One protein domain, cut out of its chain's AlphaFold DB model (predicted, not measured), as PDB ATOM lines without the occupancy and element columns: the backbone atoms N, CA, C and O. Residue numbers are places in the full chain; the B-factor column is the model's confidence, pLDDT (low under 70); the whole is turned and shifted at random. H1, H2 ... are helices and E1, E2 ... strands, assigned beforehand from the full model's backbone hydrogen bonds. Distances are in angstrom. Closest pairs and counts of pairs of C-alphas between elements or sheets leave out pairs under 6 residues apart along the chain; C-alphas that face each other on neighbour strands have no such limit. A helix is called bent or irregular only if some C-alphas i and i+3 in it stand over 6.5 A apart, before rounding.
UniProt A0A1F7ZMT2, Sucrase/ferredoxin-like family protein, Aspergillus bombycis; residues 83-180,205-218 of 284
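Overview. This is residues 83 to 180 and 205 to 218 of the 284 residues of the protein "Sucrase/ferredoxin-like family protein" of Aspergillus bombycis (UniProt A0A1F7ZMT2). One strongly twisted sheet of five strands makes a wall, with helices H1 and H3 packed over one of its faces and no helix covering the other. H2 sits in the loop between E2 and E3, beyond one end of those strands, and the short H4 is off the sheet, next to residues 171 to 172 of H3. The printed part has 112 residues with four named helices and five named strands, in the order E1 H1 E2 H2 E3 E4 H3 H4 E5, and under half of the residues are in these elements, whose class is mixed, helices and strands. The sheet runs E2 E1 E3 E4 E5 and is mixed, with E2 and E1 parallel and the other neighbours antiparallel. The whole is compact, with a radius of gyration of the C-alphas of 13.1 A, and rounded, spanning 34 by 30 by 25 A.

Along the chain. The sheet holds E2, residues 123 to 128, 15.4 A long; E1, residues 83 to 87, 13.1 A; E3, residues 146 to 151, 16.7 A; E4, residues 155 to 160, 13.1 A; and E5, residues 214 to 217, 10.7 A. The first printed C-alpha, that of His 83 in E1, is at (183.294, 160.538, 55.618), and C-alpha 217, where E5 ends, is at (181.636, 175.671, 55.924). H3 is residues 162 to 173, 15.1 A long, with C-alpha 162 at (200.327, 164.319, 56.363); it is irregular, its C-alphas 163 and 166 being 7.3 A apart. H1 is residues 104 to 109, 8.8 A, H2 is residues 134 to 138, 7.5 A, and H4 is residues 205 to 208, 5.6 A. H2 is neither bent nor irregular, but only just: C-alphas 134 and 137 are 6.1 A apart.

Arrangement. In the sheet, E2 and E5 are edge strands. E2 and E1 are parallel at 26 degrees, with N 84 and O 124 2.8 A apart, within hydrogen-bond range. E1 and E3 are antiparallel at 157 degrees, with N 85 and O 149 at 2.9 A. E3 and E4 form a hairpin, antiparallel at 157 degrees, with N 148 and O 157 at 2.9 A. E4 and E5 are antiparallel at 153 degrees, with N 156 and O 216 at 2.8 A. E1, H1 and E2 make a strand-helix-strand unit, two parallel neighbour strands with a helix between, and its crossover is right-handed. H1 and H3 are on the same face of the sheet, which gives two layers, a sheet with helices on one face. H1 is over E1 at a height over the sheet of 8.8 A and runs along the strands, at 10 degrees to E1 on the local plane. H1 touches residues 162 to 166 of H3, with the closest C-alphas, those of Val 104 and Pro 162, 4.3 A apart; they run the same way at a steep tilt of 66 degrees. H3 and H4 only just touch, with 3 pairs of C-alphas within 8 A, through residues 171 to 172 of H3; the closest C-alphas are those of Tyr 171 and Leu 208, at 6.3 A. H4 is not on the sheet, and H2 only grazes it with residues 134 to 136. H1 and H2 are apart, as are H2 and H3. In H1 every O i to N i+4 pair is within hydrogen-bond range; in H3 it is 6 of 8, in H2 0 of 1 with 2 of 2 O i to N i+3 pairs within range, and H4 is too short for an O i to N i+4 pair.

Size, cuts and confidence. The two C-alphas farthest apart are those of Gln 119 and His 138, at 39.7 A. Residues 181 to 204 are not printed, and C-alphas 180 and 205 are 23.8 A apart across this cut. The links from E1 to H1, with 16 residues, and from H1 to E2, with 13, are long. The mean pLDDT of the printed part is 91.4; residues 119 to 120 and 205 to 207 are under 70.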
ATOM      1  N   HIS A  83     182.658 160.730  56.929       95.19
ATOM      2  CA  HIS A  83     183.294 160.538  55.618       95.19
ATOM      3  C   HIS A  83     184.211 161.719  55.316       95.19
ATOM      4  O   HIS A  83     183.752 162.858  55.247       95.19
ATOM      5  N   LEU A  84     185.502 161.442  55.141       96.62
ATOM      6  CA  LEU A  84     186.516 162.416  54.766       96.62
ATOM      7  C   LEU A  84     186.893 162.252  53.293       96.62
ATOM      8  O   LEU A  84     187.397 161.207  52.872       96.62
ATOM      9  N   LEU A  85     186.656 163.308  52.520       97.44
ATOM     10  CA  LEU A  85     187.039 163.417  51.117       97.44
ATOM     11  C   LEU A  85     188.327 164.229  51.015       97.44
ATOM     12  O   LEU A  85     188.344 165.395  51.395       97.44
ATOM     13  N   VAL A  86     189.395 163.635  50.496       97.69
ATOM     14  CA  VAL A  86     190.703 164.287  50.347       97.69
ATOM     15  C   VAL A  86     190.849 164.818  48.928       97.69
ATOM     16  O   VAL A  86     190.660 164.070  47.967       97.69
ATOM     17  N   ALA A  87     191.172 166.100  48.765       97.00
ATOM     18  CA  ALA A  87     191.470 166.672  47.459       97.00
ATOM     19  C   ALA A  87     192.789 166.100  46.931       97.00
ATOM     20  O   ALA A  87     193.817 166.116  47.612       97.00
ATOM     21  N   THR A  88     192.774 165.570  45.713       95.69
ATOM     22  CA  THR A  88     194.000 165.118  45.043       95.69
ATOM     23  C   THR A  88     194.138 165.688  43.637       95.69
ATOM     24  O   THR A  88     195.154 165.437  42.998       95.69
ATOM     25  N   GLY A  89     193.108 166.359  43.104       94.50
ATOM     26  CA  GLY A  89     193.051 166.798  41.703       94.50
ATOM     27  C   GLY A  89     193.075 165.660  40.670       94.50
ATOM     28  O   GLY A  89     193.112 165.911  39.468       94.50
ATOM     29  N   LYS A  90     193.048 164.394  41.111       94.44
ATOM     30  CA  LYS A  90     193.091 163.204  40.245       94.44
ATOM     31  C   LYS A  90     191.676 162.682  40.022       94.44
ATOM     32  O   LYS A  90     190.788 162.904  40.836       94.44
ATOM     33  N   THR A  91     191.471 161.947  38.936       92.69
ATOM     34  CA  THR A  91     190.191 161.278  38.635       92.69
ATOM     35  C   THR A  91     190.274 159.754  38.720       92.69
ATOM     36  O   THR A  91     189.286 159.070  38.463       92.69
ATOM     37  N   ASP A  92     191.460 159.222  38.999       92.62
ATOM     38  CA  ASP A  92     191.740 157.802  39.182       92.62
ATOM     39  C   ASP A  92     192.930 157.660  40.139       92.62
ATOM     40  O   ASP A  92     193.752 158.577  40.248       92.62
ATOM     41  N   TRP A  93     193.009 156.527  40.830       94.44
ATOM     42  CA  TRP A  93     193.970 156.291  41.911       94.44
ATOM     43  C   TRP A  93     194.506 154.864  41.862       94.44
ATOM     44  O   TRP A  93     193.915 153.981  41.223       94.44
ATOM     45  N   VAL A  94     195.604 154.623  42.580       93.00
ATOM     46  CA  VAL A  94     196.043 153.258  42.907       93.00
ATOM     47  C   VAL A  94     194.932 152.497  43.630       93.00
ATOM     48  O   VAL A  94     193.986 153.096  44.132       93.00
ATOM     49  N   ARG A  95     194.997 151.162  43.627       88.50
ATOM     50  CA  ARG A  95     193.895 150.295  44.083       88.50
ATOM     51  C   ARG A  95     193.406 150.640  45.494       88.50
ATOM     52  O   ARG A  95     192.192 150.652  45.705       88.50
ATOM     53  N   ASP A  96     194.333 150.899  46.404       90.62
ATOM     54  CA  ASP A  96     194.067 151.383  47.751       90.62
ATOM     55  C   ASP A  96     194.597 152.812  47.880       90.62
ATOM     56  O   ASP A  96     195.749 153.084  47.546       90.62
ATOM     57  N   VAL A  97     193.760 153.734  48.346       92.94
ATOM     58  CA  VAL A  97     194.147 155.144  48.489       92.94
ATOM     59  C   VAL A  97     195.194 155.354  49.581       92.94
ATOM     60  O   VAL A  97     195.948 156.323  49.508       92.94
ATOM     61  N   ALA A  98     195.303 154.433  50.541       93.00
ATOM     62  CA  ALA A  98     196.356 154.437  51.549       93.00
ATOM     63  C   ALA A  98     197.750 154.119  50.974       93.00
ATOM     64  O   ALA A  98     198.761 154.334  51.644       93.00
ATOM     65  N   ASP A  99     197.835 153.614  49.738       94.00
ATOM     66  CA  ASP A  99     199.100 153.348  49.039       94.00
ATOM     67  C   ASP A  99     199.644 154.559  48.263       94.00
ATOM     68  O   ASP A  99     200.730 154.486  47.685       94.00
ATOM     69  N   GLU A 100     198.937 155.693  48.267       92.69
ATOM     70  CA  GLU A 100     199.463 156.969  47.766       92.69
ATOM     71  C   GLU A 100     200.523 157.505  48.748       92.69
ATOM     72  O   GLU A 100     200.203 158.205  49.712       92.69
ATOM     73  N   GLN A 101     201.790 157.154  48.509       92.19
ATOM     74  CA  GLN A 101     202.917 157.500  49.382       92.19
ATOM     75  C   GLN A 101     203.037 159.009  49.628       92.19
ATOM     76  O   GLN A 101     202.972 159.815  48.698       92.19
ATOM     77  N   GLY A 102     203.255 159.388  50.885       92.25
ATOM     78  CA  GLY A 102     203.382 160.776  51.317       92.25
ATOM     79  C   GLY A 102     202.066 161.554  51.303       92.25
ATOM     80  O   GLY A 102     202.085 162.779  51.426       92.25
ATOM     81  N   SER A 103     200.922 160.887  51.137       95.44
ATOM     82  CA  SER A 103     199.612 161.534  51.172       95.44
ATOM     83  C   SER A 103     199.027 161.591  52.584       95.44
ATOM     84  O   SER A 103     199.382 160.819  53.475       95.44
ATOM     85  N   VAL A 104     198.054 162.485  52.778       96.44
ATOM     86  CA  VAL A 104     197.232 162.511  54.000       96.44
ATOM     87  C   VAL A 104     196.482 161.188  54.189       96.44
ATOM     88  O   VAL A 104     196.247 160.774  55.318       96.44
ATOM     89  N   MET A 105     196.136 160.500  53.097       96.12
ATOM     90  CA  MET A 105     195.393 159.241  53.154       96.12
ATOM     91  C   MET A 105     196.245 158.115  53.740       96.12
ATOM     92  O   MET A 105     195.794 157.415  54.643       96.12
ATOM     93  N   GLU A 106     197.498 158.003  53.291       96.19
ATOM     94  CA  GLU A 106     198.479 157.085  53.873       96.19
ATOM     95  C   GLU A 106     198.678 157.366  55.369       96.19
ATOM     96  O   GLU A 106     198.623 156.445  56.183       96.19
ATOM     97  N   ALA A 107     198.864 158.638  55.736       96.12
ATOM     98  CA  ALA A 107     199.100 159.036  57.123       96.12
ATOM     99  C   ALA A 107     197.930 158.700  58.061       96.12
ATOM    100  O   ALA A 107     198.164 158.398  59.229       96.12
ATOM    101  N   ILE A 108     196.689 158.731  57.571       94.88
ATOM    102  CA  ILE A 108     195.508 158.362  58.360       94.88
ATOM    103  C   ILE A 108     195.405 156.841  58.498       94.88
ATOM    104  O   ILE A 108     195.390 156.326  59.613       94.88
ATOM    105  N   GLU A 109     195.360 156.118  57.380       93.12
ATOM    106  CA  GLU A 109     195.016 154.693  57.390       93.12
ATOM    107  C   GLU A 109     196.195 153.816  57.831       93.12
ATOM    108  O   GLU A 109     196.050 152.988  58.730       93.12
ATOM    109  N   LYS A 110     197.401 154.045  57.295       93.12
ATOM    110  CA  LYS A 110     198.605 153.309  57.728       93.12
ATOM    111  C   LYS A 110     199.192 153.840  59.030       93.12
ATOM    112  O   LYS A 110     199.912 153.111  59.708       93.12
ATOM    113  N   GLY A 111     198.882 155.086  59.389       90.56
ATOM    114  CA  GLY A 111     199.214 155.644  60.700       90.56
ATOM    115  C   GLY A 111     198.343 155.110  61.838       90.56
ATOM    116  O   GLY A 111     198.633 155.415  62.993       90.56
ATOM    117  N   GLY A 112     197.300 154.322  61.541       90.00
ATOM    118  CA  GLY A 112     196.394 153.768  62.549       90.00
ATOM    119  C   GLY A 112     195.576 154.841  63.268       90.00
ATOM    120  O   GLY A 112     195.287 154.706  64.456       90.00
ATOM    121  N   LEU A 113     195.259 155.942  62.578       91.00
ATOM    122  CA  LEU A 113     194.491 157.040  63.148       91.00
ATOM    123  C   LEU A 113     192.998 156.732  63.037       91.00
ATOM    124  O   LEU A 113     192.369 156.976  62.008       91.00
ATOM    125  N   GLU A 114     192.428 156.217  64.119       88.62
ATOM    126  CA  GLU A 114     191.001 155.917  64.206       88.62
ATOM    127  C   GLU A 114     190.253 157.048  64.925       88.62
ATOM    128  O   GLU A 114     190.718 157.546  65.959       88.62
ATOM    129  N   PRO A 115     189.101 157.500  64.396       89.25
ATOM    130  CA  PRO A 115     188.288 158.480  65.092       89.25
ATOM    131  C   PRO A 115     187.615 157.848  66.314       89.25
ATOM    132  O   PRO A 115     187.187 156.699  66.296       89.25
ATOM    133  N   SER A 116     187.425 158.636  67.366       87.62
ATOM    134  CA  SER A 116     186.721 158.195  68.572       87.62
ATOM    135  C   SER A 116     185.230 158.551  68.562       87.62
ATOM    136  O   SER A 116     184.563 158.389  69.583       87.62
ATOM    137  N   ASN A 117     184.706 159.104  67.460       82.44
ATOM    138  CA  ASN A 117     183.339 159.616  67.391       82.44
ATOM    139  C   ASN A 117     182.347 158.693  66.675       82.44
ATOM    140  O   ASN A 117     182.653 157.961  65.730       82.44
ATOM    141  N   GLY A 118     181.098 158.791  67.127       77.38
ATOM    142  CA  GLY A 118     179.977 158.023  66.600       77.38
ATOM    143  C   GLY A 118     179.958 156.572  67.054       77.38
ATOM    144  O   GLY A 118     180.928 156.030  67.574       77.38
ATOM    145  N   GLN A 119     178.811 155.936  66.838       68.00
ATOM    146  CA  GLN A 119     178.542 154.572  67.291       68.00
ATOM    147  C   GLN A 119     179.502 153.543  66.681       68.00
ATOM    148  O   GLN A 119     179.870 152.578  67.342       68.00
ATOM    149  N   TYR A 120     179.908 153.759  65.430       65.56
ATOM    150  CA  TYR A 120     180.744 152.824  64.683       65.56
ATOM    151  C   TYR A 120     182.245 153.121  64.794       65.56
ATOM    152  O   TYR A 120     183.030 152.334  64.273       65.56
ATOM    153  N   GLN A 121     182.633 154.238  65.436       78.81
ATOM    154  CA  GLN A 121     184.027 154.694  65.608       78.81
ATOM    155  C   GLN A 121     184.889 154.541  64.343       78.81
ATOM    156  O   GLN A 121     186.056 154.171  64.396       78.81
ATOM    157  N   ASN A 122     184.299 154.784  63.170       85.88
ATOM    158  CA  ASN A 122     184.959 154.562  61.895       85.88
ATOM    159  C   ASN A 122     184.852 155.780  60.976       85.88
ATOM    160  O   ASN A 122     183.859 156.515  60.944       85.88
ATOM    161  N   LEU A 123     185.916 155.961  60.199       90.88
ATOM    162  CA  LEU A 123     186.051 157.010  59.208       90.88
ATOM    163  C   LEU A 123     186.033 156.380  57.824       90.88
ATOM    164  O   LEU A 123     186.907 155.578  57.488       90.88
ATOM    165  N   LYS A 124     185.082 156.773  56.979       92.94
ATOM    166  CA  LYS A 124     185.203 156.494  55.552       92.94
ATOM    167  C   LYS A 124     186.200 157.479  54.960       92.94
ATOM    168  O   LYS A 124     185.954 158.679  54.952       92.94
ATOM    169  N   LEU A 125     187.312 156.974  54.447       95.06
ATOM    170  CA  LEU A 125     188.305 157.772  53.740       95.06
ATOM    171  C   LEU A 125     188.100 157.627  52.229       95.06
ATOM    172  O   LEU A 125     187.836 156.531  51.723       95.06
ATOM    173  N   SER A 126     188.150 158.727  51.482       96.19
ATOM    174  CA  SER A 126     188.122 158.679  50.017       96.19
ATOM    175  C   SER A 126     188.973 159.777  49.404       96.19
ATOM    176  O   SER A 126     188.936 160.924  49.841       96.19
ATOM    177  N   ALA A 127     189.703 159.433  48.349       97.00
ATOM    178  CA  ALA A 127     190.345 160.415  47.491       97.00
ATOM    179  C   ALA A 127     189.299 161.066  46.581       97.00
ATOM    180  O   ALA A 127     188.283 160.439  46.273       97.00
ATOM    181  N   SER A 128     189.533 162.299  46.141       97.25
ATOM    182  CA  SER A 128     188.601 163.037  45.292       97.25
ATOM    183  C   SER A 128     189.296 163.926  44.268       97.25
ATOM    184  O   SER A 128     190.429 164.374  44.463       97.25
ATOM    185  N   ASN A 129     188.584 164.242  43.189       96.44
ATOM    186  CA  ASN A 129     189.046 165.185  42.173       96.44
ATOM    187  C   ASN A 129     188.841 166.659  42.562       96.44
ATOM    188  O   ASN A 129     188.930 167.515  41.682       96.44
ATOM    189  N   MET A 130     188.537 166.954  43.832       95.31
ATOM    190  CA  MET A 130     188.540 168.330  44.326       95.31
ATOM    191  C   MET A 130     189.898 168.983  44.017       95.31
ATOM    192  O   MET A 130     190.928 168.292  44.083       95.31
ATOM    193  N   PRO A 131     189.912 170.280  43.665       93.81
ATOM    194  CA  PRO A 131     191.147 170.986  43.370       93.81
ATOM    195  C   PRO A 131     192.025 171.043  44.622       93.81
ATOM    196  O   PRO A 131     191.541 171.183  45.749       93.81
ATOM    197  N   VAL A 132     193.329 170.901  44.410       94.56
ATOM    198  CA  VAL A 132     194.337 171.099  45.455       94.56
ATOM    199  C   VAL A 132     194.772 172.569  45.471       94.56
ATOM    200  O   VAL A 132     194.695 173.220  44.429       94.56
ATOM    201  N   PRO A 133     195.233 173.108  46.613       92.94
ATOM    202  CA  PRO A 133     195.815 174.450  46.658       92.94
ATOM    203  C   PRO A 133     197.027 174.569  45.726       92.94
ATOM    204  O   PRO A 133     197.786 173.611  45.596       92.94
ATOM    205  N   ASP A 134     197.284 175.750  45.158       91.12
ATOM    206  CA  ASP A 134     198.450 175.983  44.282       91.12
ATOM    207  C   ASP A 134     199.783 175.618  44.966       91.12
ATOM    208  O   ASP A 134     200.719 175.111  44.343       91.12
ATOM    209  N   GLU A 135     199.864 175.825  46.282       91.44
ATOM    210  CA  GLU A 135     201.008 175.461  47.124       91.44
ATOM    211  C   GLU A 135     201.316 173.957  47.094       91.44
ATOM    212  O   GLU A 135     202.476 173.571  47.223       91.44
ATOM    213  N   TYR A 136     200.325 173.095  46.837       91.25
ATOM    214  CA  TYR A 136     200.496 171.640  46.743       91.25
ATOM    215  C   TYR A 136     201.611 171.242  45.766       91.25
ATOM    216  O   TYR A 136     202.360 170.295  46.019       91.25
ATOM    217  N   HIS A 137     201.758 171.983  44.663       91.06
ATOM    218  CA  HIS A 137     202.755 171.716  43.623       91.06
ATOM    219  C   HIS A 137     204.148 172.285  43.927       91.06
ATOM    220  O   HIS A 137     205.106 171.944  43.236       91.06
ATOM    221  N   HIS A 138     204.275 173.124  44.957       92.12
ATOM    222  CA  HIS A 138     205.528 173.771  45.358       92.12
ATOM    223  C   HIS A 138     206.226 173.070  46.534       92.12
ATOM    224  O   HIS A 138     207.313 173.480  46.937       92.12
ATOM    225  N   HIS A 139     205.618 172.017  47.086       90.94
ATOM    226  CA  HIS A 139     206.145 171.250  48.209       90.94
ATOM    227  C   HIS A 139     206.649 169.867  47.783       90.94
ATOM    228  O   HIS A 139     206.093 169.232  46.886       90.94
ATOM    229  N   ASP A 140     207.673 169.373  48.483       90.88
ATOM    230  CA  ASP A 140     208.149 167.996  48.333       90.88
ATOM    231  C   ASP A 140     207.045 166.982  48.679       90.88
ATOM    232  O   ASP A 140     206.195 167.227  49.545       90.88
ATOM    233  N   SER A 141     207.119 165.793  48.072       88.25
ATOM    234  CA  SER A 141     206.263 164.659  48.444       88.25
ATOM    235  C   SER A 141     206.337 164.382  49.954       88.25
ATOM    236  O   SER A 141     207.410 164.450  50.559       88.25
ATOM    237  N   GLY A 142     205.191 164.111  50.584       89.69
ATOM    238  CA  GLY A 142     205.083 163.955  52.042       89.69
ATOM    239  C   GLY A 142     204.855 165.252  52.822       89.69
ATOM    240  O   GLY A 142     204.525 165.198  54.006       89.69
ATOM    241  N   LYS A 143     204.996 166.425  52.190       93.25
ATOM    242  CA  LYS A 143     204.776 167.741  52.824       93.25
ATOM    243  C   LYS A 143     203.684 168.568  52.150       93.25
ATOM    244  O   LYS A 143     203.462 169.710  52.544       93.25
ATOM    245  N   GLN A 144     203.039 168.020  51.128       93.69
ATOM    246  CA  GLN A 144     202.121 168.768  50.281       93.69
ATOM    247  C   GLN A 144     200.824 169.105  51.042       93.69
ATOM    248  O   GLN A 144     200.174 168.185  51.553       93.69
ATOM    249  N   PRO A 145     200.437 170.392  51.134       95.38
ATOM    250  CA  PRO A 145     199.187 170.797  51.766       95.38
ATOM    251  C   PRO A 145     197.999 170.514  50.845       95.38
ATOM    252  O   PRO A 145     197.986 170.939  49.693       95.38
ATOM    253  N   THR A 146     196.976 169.837  51.352       96.50
ATOM    254  CA  THR A 146     195.731 169.572  50.627       96.50
ATOM    255  C   THR A 146     194.508 170.089  51.378       96.50
ATOM    256  O   THR A 146     194.586 170.525  52.526       96.50
ATOM    257  N   THR A 147     193.363 170.034  50.718       96.19
ATOM    258  CA  THR A 147     192.059 170.391  51.264       96.19
ATOM    259  C   THR A 147     191.252 169.121  51.489       96.19
ATOM    260  O   THR A 147     191.289 168.199  50.671       96.19
ATOM    261  N   VAL A 148     190.504 169.050  52.584       97.44
ATOM    262  CA  VAL A 148     189.612 167.918  52.865       97.44
ATOM    263  C   VAL A 148     188.195 168.404  53.150       97.44
ATOM    264  O   VAL A 148     188.008 169.462  53.743       97.44
ATOM    265  N   LEU A 149     187.191 167.632  52.739       97.25
ATOM    266  CA  LEU A 149     185.780 167.867  53.049       97.25
ATOM    267  C   LEU A 149     185.286 166.766  53.989       97.25
ATOM    268  O   LEU A 149     185.331 165.583  53.648       97.25
ATOM    269  N   LEU A 150     184.812 167.166  55.165       97.06
ATOM    270  CA  LEU A 150     184.245 166.296  56.186       97.06
ATOM    271  C   LEU A 150     182.714 166.287  56.100       97.06
ATOM    272  O   LEU A 150     182.063 167.336  56.116       97.06
ATOM    273  N   LEU A 151     182.143 165.088  56.038       95.50
ATOM    274  CA  LEU A 151     180.707 164.820  56.062       95.50
ATOM    275  C   LEU A 151     180.356 163.986  57.310       95.50
ATOM    276  O   LEU A 151     181.162 163.143  57.718       95.50
ATOM    277  N   PRO A 152     179.161 164.169  57.906       93.25
ATOM    278  CA  PRO A 152     178.039 165.001  57.452       93.25
ATOM    279  C   PRO A 152     178.099 166.473  57.889       93.25
ATOM    280  O   PRO A 152     177.143 167.205  57.663       93.25
ATOM    281  N   SER A 153     179.192 166.938  58.501       92.94
ATOM    282  CA  SER A 153     179.305 168.330  58.963       92.94
ATOM    283  C   SER A 153     179.405 169.367  57.840       92.94
ATOM    284  O   SER A 153     179.379 170.562  58.128       92.94
ATOM    285  N   PHE A 154     179.566 168.937  56.581       94.62
ATOM    286  CA  PHE A 154     179.804 169.811  55.430       94.62
ATOM    287  C   PHE A 154     180.891 170.849  55.740       94.62
ATOM    288  O   PHE A 154     180.725 172.040  55.498       94.62
ATOM    289  N   THR A 155     182.001 170.405  56.331       95.69
ATOM    290  CA  THR A 155     183.095 171.283  56.767       95.69
ATOM    291  C   THR A 155     184.323 171.037  55.907       95.69
ATOM    292  O   THR A 155     184.789 169.907  55.800       95.69
ATOM    293  N   ILE A 156     184.852 172.094  55.302       96.06
ATOM    294  CA  ILE A 156     186.104 172.064  54.553       96.06
ATOM    295  C   ILE A 156     187.244 172.446  55.492       96.06
ATOM    296  O   ILE A 156     187.107 173.388  56.271       96.06
ATOM    297  N   ILE A 157     188.357 171.723  55.421       96.62
ATOM    298  CA  ILE A 157     189.585 172.009  56.156       96.62
ATOM    299  C   ILE A 157     190.696 172.215  55.136       96.62
ATOM    300  O   ILE A 157     191.000 171.315  54.351       96.62
ATOM    301  N   ASP A 158     191.266 173.414  55.138       94.56
ATOM    302  CA  ASP A 158     192.298 173.824  54.191       94.56
ATOM    303  C   ASP A 158     193.704 173.550  54.774       94.56
ATOM    304  O   ASP A 158     193.896 173.522  55.993       94.56
ATOM    305  N   HIS A 159     194.699 173.394  53.895       94.31
ATOM    306  CA  HIS A 159     196.125 173.229  54.233       94.31
ATOM    307  C   HIS A 159     196.453 172.044  55.163       94.31
ATOM    308  O   HIS A 159     197.370 172.098  55.986       94.31
ATOM    309  N   VAL A 160     195.736 170.932  55.018       96.50
ATOM    310  CA  VAL A 160     196.035 169.680  55.716       96.50
ATOM    311  C   VAL A 160     197.283 169.041  55.114       96.50
ATOM    312  O   VAL A 160     197.325 168.747  53.923       96.50
ATOM    313  N   THR A 161     198.287 168.771  55.941       96.50
ATOM    314  CA  THR A 161     199.479 167.999  55.552       96.50
ATOM    315  C   THR A 161     199.462 166.623  56.222       96.50
ATOM    316  O   THR A 161     198.779 166.454  57.236       96.50
ATOM    317  N   PRO A 162     200.231 165.635  55.724       96.00
ATOM    318  CA  PRO A 162     200.327 164.319  56.363       96.00
ATOM    319  C   PRO A 162     200.728 164.392  57.846       96.00
ATOM    320  O   PRO A 162     200.199 163.654  58.670       96.00
ATOM    321  N   ALA A 163     201.598 165.341  58.210       95.69
ATOM    322  CA  ALA A 163     202.025 165.562  59.593       95.69
ATOM    323  C   ALA A 163     200.900 166.078  60.513       95.69
ATOM    324  O   ALA A 163     200.948 165.852  61.719       95.69
ATOM    325  N   LEU A 164     199.889 166.751  59.954       95.88
ATOM    326  CA  LEU A 164     198.730 167.270  60.686       95.88
ATOM    327  C   LEU A 164     197.555 166.281  60.721       95.88
ATOM    328  O   LEU A 164     196.502 166.611  61.262       95.88
ATOM    329  N   ALA A 165     197.702 165.069  60.174       96.06
ATOM    330  CA  ALA A 165     196.650 164.056  60.214       96.06
ATOM    331  C   ALA A 165     196.183 163.703  61.649       96.06
ATOM    332  O   ALA A 165     194.971 163.634  61.860       96.06
ATOM    333  N   PRO A 166     197.066 163.562  62.665       95.50
ATOM    334  CA  PRO A 166     196.626 163.323  64.044       95.50
ATOM    335  C   PRO A 166     195.784 164.474  64.609       95.50
ATOM    336  O   PRO A 166     194.754 164.242  65.244       95.50
ATOM    337  N   ASP A 167     196.191 165.715  64.332       94.94
ATOM    338  CA  ASP A 167     195.463 166.920  64.731       94.94
ATOM    339  C   ASP A 167     194.092 166.998  64.055       94.94
ATOM    340  O   ASP A 167     193.101 167.339  64.704       94.94
ATOM    341  N   LEU A 168     194.018 166.641  62.769       95.56
ATOM    342  CA  LEU A 168     192.766 166.596  62.017       95.56
ATOM    343  C   LEU A 168     191.771 165.643  62.683       95.56
ATOM    344  O   LEU A 168     190.620 166.020  62.910       95.56
ATOM    345  N   ILE A 169     192.206 164.431  63.037       95.06
ATOM    346  CA  ILE A 169     191.328 163.468  63.706       95.06
ATOM    347  C   ILE A 169     190.911 163.988  65.085       95.06
ATOM    348  O   ILE A 169     189.720 164.056  65.389       95.06
ATOM    349  N   LYS A 170     191.877 164.420  65.901       93.62
ATOM    350  CA  LYS A 170     191.640 164.815  67.293       93.62
ATOM    351  C   LYS A 170     190.760 166.057  67.431       93.62
ATOM    352  O   LYS A 170     189.842 166.053  68.247       93.62
ATOM    353  N   TYR A 171     191.065 167.118  66.686       93.12
ATOM    354  CA  TYR A 171     190.465 168.439  66.893       93.12
ATOM    355  C   TYR A 171     189.331 168.760  65.919       93.12
ATOM    356  O   TYR A 171     188.567 169.683  66.192       93.12
ATOM    357  N   ILE A 172     189.196 168.025  64.808       93.44
ATOM    358  CA  ILE A 172     188.137 168.267  63.816       93.44
ATOM    359  C   ILE A 172     187.189 167.079  63.696       93.44
ATOM    360  O   ILE A 172     185.985 167.261  63.853       93.44
ATOM    361  N   VAL A 173     187.694 165.870  63.420       94.25
ATOM    362  CA  VAL A 173     186.821 164.711  63.158       94.25
ATOM    363  C   VAL A 173     186.105 164.263  64.424       94.25
ATOM    364  O   VAL A 173     184.887 164.144  64.404       94.25
ATOM    365  N   ASN A 174     186.823 164.077  65.532       92.88
ATOM    366  CA  ASN A 174     186.238 163.610  66.791       92.88
ATOM    367  C   ASN A 174     185.107 164.506  67.340       92.88
ATOM    368  O   ASN A 174     184.093 163.963  67.777       92.88
ATOM    369  N   PRO A 175     185.209 165.850  67.327       92.06
ATOM    370  CA  PRO A 175     184.099 166.704  67.756       92.06
ATOM    371  C   PRO A 175     183.002 166.896  66.695       92.06
ATOM    372  O   PRO A 175     181.986 167.524  66.993       92.06
ATOM    373  N   ALA A 176     183.179 166.408  65.460       91.50
ATOM    374  CA  ALA A 176     182.196 166.599  64.398       91.50
ATOM    375  C   ALA A 176     180.952 165.709  64.577       91.50
ATOM    376  O   ALA A 176     181.052 164.592  65.102       91.50
ATOM    377  N   PRO A 177     179.782 166.164  64.082       92.44
ATOM    378  CA  PRO A 177     178.590 165.333  64.002       92.44
ATOM    379  C   PRO A 177     178.825 164.112  63.109       92.44
ATOM    380  O   PRO A 177     179.648 164.120  62.194       92.44
ATOM    381  N   THR A 178     178.044 163.072  63.363       92.19
ATOM    382  CA  THR A 178     178.113 161.764  62.707       92.19
ATOM    383  C   THR A 178     176.822 161.464  61.954       92.19
ATOM    384  O   THR A 178     175.815 162.150  62.119       92.19
ATOM    385  N   THR A 179     176.816 160.405  61.146       88.50
ATOM    386  CA  THR A 179     175.629 159.917  60.412       88.50
ATOM    387  C   THR A 179     174.436 159.566  61.308       88.50
ATOM    388  O   THR A 179     173.306 159.526  60.834       88.50
ATOM    389  N   THR A 180     174.678 159.353  62.602       86.88
ATOM    390  CA  THR A 180     173.670 159.075  63.631       86.88
ATOM    391  C   THR A 180     173.341 160.289  64.507       86.88
ATOM    392  O   THR A 180     172.571 160.186  65.457       86.88
ATOM    393  N   SER A 205     186.327 176.279  71.016       55.97
ATOM    394  CA  SER A 205     187.195 177.383  70.552       55.97
ATOM    395  C   SER A 205     188.633 177.304  71.083       55.97
ATOM    396  O   SER A 205     189.569 177.665  70.366       55.97
ATOM    397  N   ASP A 206     188.835 176.786  72.296       59.38
ATOM    398  CA  ASP A 206     190.177 176.610  72.859       59.38
ATOM    399  C   ASP A 206     190.908 175.434  72.204       59.38
ATOM    400  O   ASP A 206     192.121 175.490  72.027       59.38
ATOM    401  N   LEU A 207     190.183 174.399  71.764       64.56
ATOM    402  CA  LEU A 207     190.763 173.227  71.096       64.56
ATOM    403  C   LEU A 207     191.296 173.540  69.692       64.56
ATOM    404  O   LEU A 207     192.396 173.118  69.345       64.56
ATOM    405  N   LEU A 208     190.563 174.317  68.888       70.94
ATOM    406  CA  LEU A 208     191.025 174.714  67.548       70.94
ATOM    407  C   LEU A 208     192.236 175.656  67.598       70.94
ATOM    408  O   LEU A 208     193.035 175.684  66.666       70.94
ATOM    409  N   SER A 209     192.415 176.378  68.708       76.25
ATOM    410  CA  SER A 209     193.593 177.220  68.946       76.25
ATOM    411  C   SER A 209     194.879 176.403  69.145       76.25
ATOM    412  O   SER A 209     195.975 176.949  69.040       76.25
ATOM    413  N   GLN A 210     194.761 175.093  69.400       82.12
ATOM    414  CA  GLN A 210     195.892 174.177  69.603       82.12
ATOM    415  C   GLN A 210     196.440 173.582  68.302       82.12
ATOM    416  O   GLN A 210     197.421 172.843  68.349       82.12
ATOM    417  N   THR A 211     195.833 173.888  67.151       88.06
ATOM    418  CA  THR A 211     196.250 173.357  65.852       88.06
ATOM    419  C   THR A 211     196.343 174.462  64.787       88.06
ATOM    420  O   THR A 211     195.570 175.428  64.795       88.06
ATOM    421  N   PRO A 212     197.291 174.371  63.835       91.62
ATOM    422  CA  PRO A 212     197.348 175.299  62.706       91.62
ATOM    423  C   PRO A 212     196.224 175.079  61.680       91.62
ATOM    424  O   PRO A 212     196.075 175.901  60.778       91.62
ATOM    425  N   LEU A 213     195.423 174.013  61.805       93.19
ATOM    426  CA  LEU A 213     194.332 173.705  60.880       93.19
ATOM    427  C   LEU A 213     193.276 174.817  60.844       93.19
ATOM    428  O   LEU A 213     192.945 175.437  61.860       93.19
ATOM    429  N   ARG A 214     192.738 175.082  59.652       91.88
ATOM    430  CA  ARG A 214     191.693 176.086  59.428       91.88
ATOM    431  C   ARG A 214     190.508 175.432  58.746       91.88
ATOM    432  O   ARG A 214     190.671 174.781  57.720       91.88
ATOM    433  N   SER A 215     189.331 175.604  59.338       94.12
ATOM    434  CA  SER A 215     188.082 175.058  58.826       94.12
ATOM    435  C   SER A 215     187.120 176.160  58.395       94.12
ATOM    436  O   SER A 215     187.135 177.277  58.916       94.12
ATOM    437  N   ARG A 216     186.267 175.837  57.425       93.81
ATOM    438  CA  ARG A 216     185.200 176.700  56.911       93.81
ATOM    439  C   ARG A 216     184.008 175.853  56.460       93.81
ATOM    440  O   ARG A 216     184.194 174.692  56.094       93.81
ATOM    441  N   PRO A 217     182.784 176.398  56.450       94.69
ATOM    442  CA  PRO A 217     181.636 175.671  55.924       94.69
ATOM    443  C   PRO A 217     181.791 175.401  54.419       94.69
ATOM    444  O   PRO A 217     182.329 176.222  53.669       94.69
ATOM    445  N   CYS A 218     181.296 174.248  53.973       93.75
ATOM    446  CA  CYS A 218     181.135 173.938  52.561       93.75
ATOM    447  C   CYS A 218     180.095 174.897  51.963       93.75
ATOM    448  O   CYS A 218     179.001 175.024  52.516       93.75
TER     449      CYS A 218